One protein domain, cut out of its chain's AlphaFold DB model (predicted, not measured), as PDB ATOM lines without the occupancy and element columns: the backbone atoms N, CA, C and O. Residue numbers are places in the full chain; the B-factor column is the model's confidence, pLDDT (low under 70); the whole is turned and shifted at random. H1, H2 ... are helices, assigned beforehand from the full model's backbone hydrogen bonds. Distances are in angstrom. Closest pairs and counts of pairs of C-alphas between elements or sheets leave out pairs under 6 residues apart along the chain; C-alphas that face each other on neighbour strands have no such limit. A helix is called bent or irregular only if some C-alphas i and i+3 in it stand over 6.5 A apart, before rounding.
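AT A GLANCE: This is residues 2 to 45 of the 61 residues of an uncharacterized protein of Microcystis sp. MC19 (UniProt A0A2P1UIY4). One long helix, H1, makes the length of this model, and after its last residues the backbone folds back through a tight link into a short helix, H2, that packs on residues 27 to 31 of H1 alone. Residues 2 to 19 of H1 stick out free, with no other part near them. The printed part has 44 residues with two named helices, H1 then H2, and no named strand; its class is all helix. It is extended, with a radius of gyration of the C-alphas of 15.0 A and spans of 49 by 15 by 8 A.

HOW THE PARTS SIT: H1, residues 2 to 32, touches H2, residues 37 to 43, with its residues 27 to 31 alone. The closest C-alphas are those of Leu 30 and Ile 40, 6.7 A apart. The two run opposite ways at a steep tilt of 50 degrees. In H2 every O i to N i+4 pair is within hydrogen-bond range; in H1, 25 of 27 are.

IN THESE COORDINATES: H1 is 46.9 A long, from C-alpha 2 at (49.278, 61.884, 65.973) to C-alpha 32 at (40.638, 21.772, 43.255). It is irregular, but only just: C-alphas 25 and 28 are 6.8 A apart. H2 measures 9.8 A and ends with C-alpha 43 at (39.380, 35.864, 39.780).

THE WHOLE: The C-alphas farthest apart, of Arg 2 and Gly 34, are 49.0 A apart. The link from H1 to H2 is tight, and the printed part has no cut. Mean pLDDT of the printed part is 87.5; residues 2 to 3 are under 70.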
ATOM      1  N   ARG A   2      48.498  63.014  66.533       62.56
ATOM      2  CA  ARG A   2      49.278  61.884  65.973       62.56
ATOM      3  C   ARG A   2      48.676  60.496  66.243       62.56
ATOM      4  O   ARG A   2      48.799  59.625  65.399       62.56
ATOM      5  N   GLU A   3      47.976  60.316  67.364       64.81
ATOM      6  CA  GLU A   3      47.353  59.028  67.726       64.81
ATOM      7  C   GLU A   3      46.215  58.603  66.782       64.81
ATOM      8  O   GLU A   3      46.000  57.413  66.600       64.81
ATOM      9  N   SER A   4      45.518  59.549  66.139       74.00
ATOM     10  CA  SER A   4      44.403  59.238  65.223       74.00
ATOM     11  C   SER A   4      44.876  58.711  63.864       74.00
ATOM     12  O   SER A   4      44.204  57.878  63.267       74.00
ATOM     13  N   VAL A   5      46.028  59.190  63.381       79.69
ATOM     14  CA  VAL A   5      46.600  58.774  62.087       79.69
ATOM     15  C   VAL A   5      47.172  57.362  62.204       79.69
ATOM     16  O   VAL A   5      46.766  56.490  61.456       79.69
ATOM     17  N   ILE A   6      47.963  57.100  63.251       77.94
ATOM     18  CA  ILE A   6      48.547  55.772  63.524       77.94
ATOM     19  C   ILE A   6      47.458  54.689  63.622       77.94
ATOM     20  O   ILE A   6      47.646  53.566  63.170       77.94
ATOM     21  N   TYR A   7      46.308  55.007  64.224       75.00
ATOM     22  CA  TYR A   7      45.210  54.045  64.347       75.00
ATOM     23  C   TYR A   7      44.518  53.762  63.006       75.00
ATOM     24  O   TYR A   7      44.078  52.642  62.776       75.00
ATOM     25  N   GLN A   8      44.417  54.766  62.130       78.50
ATOM     26  CA  GLN A   8      43.893  54.583  60.775       78.50
ATOM     27  C   GLN A   8      44.845  53.725  59.942       78.50
ATOM     28  O   GLN A   8      44.376  52.770  59.330       78.50
ATOM     29  N   ASP A   9      46.150  53.989  60.027       76.75
ATOM     30  CA  ASP A   9      47.182  53.224  59.320       76.75
ATOM     31  C   ASP A   9      47.135  51.734  59.718       76.75
ATOM     32  O   ASP A   9      47.032  50.865  58.861       76.75
ATOM     33  N   ILE A  10      47.071  51.421  61.022       80.44
ATOM     34  CA  ILE A  10      46.985  50.028  61.516       80.44
ATOM     35  C   ILE A  10      45.703  49.319  61.042       80.44
ATOM     36  O   ILE A  10      45.712  48.119  60.758       80.44
ATOM     37  N   LEU A  11      44.573  50.031  60.997       81.31
ATOM     38  CA  LEU A  11      43.312  49.461  60.514       81.31
ATOM     39  C   LEU A  11      43.340  49.205  59.006       81.31
ATOM     40  O   LEU A  11      42.754  48.221  58.548       81.31
ATOM     41  N   GLU A  12      43.975  50.096  58.250       82.19
ATOM     42  CA  GLU A  12      44.132  49.977  56.805       82.19
ATOM     43  C   GLU A  12      45.066  48.810  56.463       82.19
ATOM     44  O   GLU A  12      44.644  47.904  55.744       82.19
ATOM     45  N   GLU A  13      46.233  48.729  57.111       79.44
ATOM     46  CA  GLU A  13      47.168  47.599  56.998       79.44
ATOM     47  C   GLU A  13      46.487  46.264  57.341       79.44
ATOM     48  O   GLU A  13      46.514  45.320  56.552       79.44
ATOM     49  N   GLY A  14      45.778  46.185  58.474       80.81
ATOM     50  CA  GLY A  14      45.083  44.956  58.870       80.81
ATOM     51  C   GLY A  14      43.965  44.542  57.904       80.81
ATOM     52  O   GLY A  14      43.682  43.351  57.730       80.81
ATOM     53  N   ARG A  15      43.323  45.510  57.240       85.06
ATOM     54  CA  ARG A  15      42.315  45.242  56.208       85.06
ATOM     55  C   ARG A  15      42.960  44.711  54.929       85.06
ATOM     56  O   ARG A  15      42.414  43.779  54.335       85.06
ATOM     57  N   GLU A  16      44.084  45.284  54.517       85.44
ATOM     58  CA  GLU A  16      44.841  44.848  53.342       85.44
ATOM     59  C   GLU A  16      45.428  43.445  53.540       85.44
ATOM     60  O   GLU A  16      45.194  42.557  52.712       85.44
ATOM     61  N   GLU A  17      46.078  43.193  54.680       86.44
ATOM     62  CA  GLU A  17      46.612  41.876  55.044       86.44
ATOM     63  C   GLU A  17      45.508  40.814  55.117       86.44
ATOM     64  O   GLU A  17      45.662  39.699  54.604       86.44
ATOM     65  N   GLY A  18      44.362  41.155  55.716       88.06
ATOM     66  CA  GLY A  18      43.207  40.264  55.795       88.06
ATOM     67  C   GLY A  18      42.634  39.921  54.418       88.06
ATOM     68  O   GLY A  18      42.323  38.756  54.144       88.06
ATOM     69  N   ALA A  19      42.537  40.912  53.528       89.56
ATOM     70  CA  ALA A  19      42.073  40.709  52.161       89.56
ATOM     71  C   ALA A  19      43.025  39.794  51.374       89.56
ATOM     72  O   ALA A  19      42.569  38.831  50.750       89.56
ATOM     73  N   LEU A  20      44.337  40.042  51.450       90.12
ATOM     74  CA  LEU A  20      45.346  39.215  50.788       90.12
ATOM     75  C   LEU A  20      45.334  37.779  51.330       90.12
ATOM     76  O   LEU A  20      45.261  36.821  50.560       90.12
ATOM     77  N   THR A  21      45.299  37.623  52.653       91.81
ATOM     78  CA  THR A  21      45.251  36.312  53.317       91.81
ATOM     79  C   THR A  21      44.015  35.515  52.893       91.81
ATOM     80  O   THR A  21      44.104  34.319  52.605       91.81
ATOM     81  N   SER A  22      42.848  36.161  52.803       91.75
ATOM     82  CA  SER A  22      41.613  35.506  52.357       91.75
ATOM     83  C   SER A  22      41.673  35.063  50.890       91.75
ATOM     84  O   SER A  22      41.209  33.965  50.563       91.75
ATOM     85  N   LYS A  23      42.252  35.888  50.005       92.25
ATOM     86  CA  LYS A  23      42.467  35.537  48.592       92.25
ATOM     87  C   LYS A  23      43.377  34.309  48.477       92.25
ATOM     88  O   LYS A  23      42.977  33.313  47.876       92.25
ATOM     89  N   LEU A  24      44.533  34.325  49.145       91.75
ATOM     90  CA  LEU A  24      45.501  33.221  49.130       91.75
ATOM     91  C   LEU A  24      44.912  31.908  49.666       91.75
ATOM     92  O   LEU A  24      45.048  30.861  49.036       91.75
ATOM     93  N   ASN A  25      44.170  31.958  50.775       93.81
ATOM     94  CA  ASN A  25      43.516  30.777  51.351       93.81
ATOM     95  C   ASN A  25      42.429  30.166  50.447       93.81
ATOM     96  O   ASN A  25      42.033  29.013  50.638       93.81
ATOM     97  N   SER A  26      41.933  30.923  49.466       93.88
ATOM     98  CA  SER A  26      40.939  30.446  48.503       93.88
ATOM     99  C   SER A  26      41.574  29.690  47.327       93.88
ATOM    100  O   SER A  26      40.907  28.836  46.736       93.88
ATOM    101  N   ILE A  27      42.864  29.918  47.036       94.50
ATOM    102  CA  ILE A  27      43.592  29.323  45.899       94.50
ATOM    103  C   ILE A  27      43.518  27.788  45.881       94.50
ATOM    104  O   ILE A  27      43.131  27.248  44.842       94.50
ATOM    105  N   PRO A  28      43.786  27.047  46.980       94.50
ATOM    106  CA  PRO A  28      43.724  25.583  46.949       94.50
ATOM    107  C   PRO A  28      42.338  25.057  46.563       94.50
ATOM    108  O   PRO A  28      42.213  24.060  45.856       94.50
ATOM    109  N   ARG A  29      41.280  25.749  47.001       94.56
ATOM    110  CA  ARG A  29      39.892  25.377  46.711       94.56
ATOM    111  C   ARG A  29      39.544  25.639  45.246       94.56
ATOM    112  O   ARG A  29      38.924  24.788  44.620       94.56
ATOM    113  N   LEU A  30      39.967  26.780  44.701       94.06
ATOM    114  CA  LEU A  30      39.776  27.124  43.290       94.06
ATOM    115  C   LEU A  30      40.569  26.186  42.366       94.06
ATOM    116  O   LEU A  30      40.040  25.709  41.366       94.06
ATOM    117  N   SER A  31      41.797  25.838  42.753       92.75
ATOM    118  CA  SER A  31      42.616  24.850  42.046       92.75
ATOM    119  C   SER A  31      41.961  23.463  42.047       92.75
ATOM    120  O   SER A  31      41.885  22.819  41.003       92.75
ATOM    121  N   ALA A  32      41.379  23.034  43.174       94.94
ATOM    122  CA  ALA A  32      40.638  21.772  43.255       94.94
ATOM    123  C   ALA A  32      39.372  21.738  42.373       94.94
ATOM    124  O   ALA A  32      38.925  20.659  41.989       94.94
ATOM    125  N   LEU A  33      38.804  22.900  42.033       95.00
ATOM    126  CA  LEU A  33      37.698  23.024  41.075       95.00
ATOM    127  C   LEU A  33      38.162  22.979  39.606       95.00
ATOM    128  O   LEU A  33      37.326  23.044  38.708       95.00
ATOM    129  N   GLY A  34      39.469  22.849  39.355       94.62
ATOM    130  CA  GLY A  34      40.045  22.728  38.015       94.62
ATOM    131  C   GLY A  34      40.328  24.059  37.317       94.62
ATOM    132  O   GLY A  34      40.519  24.064  36.103       94.62
ATOM    133  N   LEU A  35      40.348  25.179  38.049       95.81
ATOM    134  CA  LEU A  35      40.739  26.482  37.502       95.81
ATOM    135  C   LEU A  35      42.258  26.538  37.270       95.81
ATOM    136  O   LEU A  35      43.034  26.049  38.097       95.81
ATOM    137  N   SER A  36      42.681  27.161  36.167       94.12
ATOM    138  CA  SER A  36      44.102  27.419  35.898       94.12
ATOM    139  C   SER A  36      44.651  28.514  36.817       94.12
ATOM    140  O   SER A  36      43.895  29.321  37.360       94.12
ATOM    141  N   VAL A  37      45.974  28.573  36.977       90.19
ATOM    142  CA  VAL A  37      46.635  29.589  37.814       90.19
ATOM    143  C   VAL A  37      46.302  31.005  37.326       90.19
ATOM    144  O   VAL A  37      46.005  31.877  38.137       90.19
ATOM    145  N   GLU A  38      46.236  31.210  36.010       92.12
ATOM    146  CA  GLU A  38      45.855  32.476  35.373       92.12
ATOM    147  C   GLU A  38      44.403  32.856  35.675       92.12
ATOM    148  O   GLU A  38      44.112  34.009  35.992       92.12
ATOM    149  N   GLN A  39      43.485  31.886  35.625       93.50
ATOM    150  CA  GLN A  39      42.077  32.113  35.954       93.50
ATOM    151  C   GLN A  39      41.886  32.433  37.436       93.50
ATOM    152  O   GLN A  39      41.075  33.289  37.781       93.50
ATOM    153  N   ILE A  40      42.635  31.758  38.311       94.12
ATOM    154  CA  ILE A  40      42.614  32.014  39.753       94.12
ATOM    155  C   ILE A  40      43.136  33.419  40.044       94.12
ATOM    156  O   ILE A  40      42.502  34.153  40.796       94.12
ATOM    157  N   ALA A  41      44.249  33.811  39.428       92.31
ATOM    158  CA  ALA A  41      44.814  35.140  39.599       92.31
ATOM    159  C   ALA A  41      43.859  36.238  39.126       92.31
ATOM    160  O   ALA A  41      43.588  37.177  39.870       92.31
ATOM    161  N   GLN A  42      43.248  36.064  37.950       92.44
ATOM    162  CA  GLN A  42      42.238  36.990  37.445       92.44
ATOM    163  C   GLN A  42      40.991  37.043  38.343       92.44
ATOM    164  O   GLN A  42      40.457  38.119  38.579       92.44
ATOM    165  N   ALA A  43      40.533  35.908  38.878       91.88
ATOM    166  CA  ALA A  43      39.380  35.864  39.780       91.88
ATOM    167  C   ALA A  43      39.653  36.492  41.159       91.88
ATOM    168  O   ALA A  43      38.713  36.868  41.858       91.88
ATOM    169  N   LEU A  44      40.921  36.568  41.567       92.44
ATOM    170  CA  LEU A  44      41.344  37.125  42.850       92.44
ATOM    171  C   LEU A  44      41.953  38.527  42.722       92.44
ATOM    172  O   LEU A  44      42.410  39.057  43.736       92.44
ATOM    173  N   ASP A  45      41.952  39.134  41.530       91.50
ATOM    174  CA  ASP A  45      42.676  40.377  41.227       91.50
ATOM    175  C   ASP A  45      44.116  40.325  41.775       91.50
ATOM    176  O   ASP A  45      44.517  41.155  42.595       91.50
TER     177      ASP A  45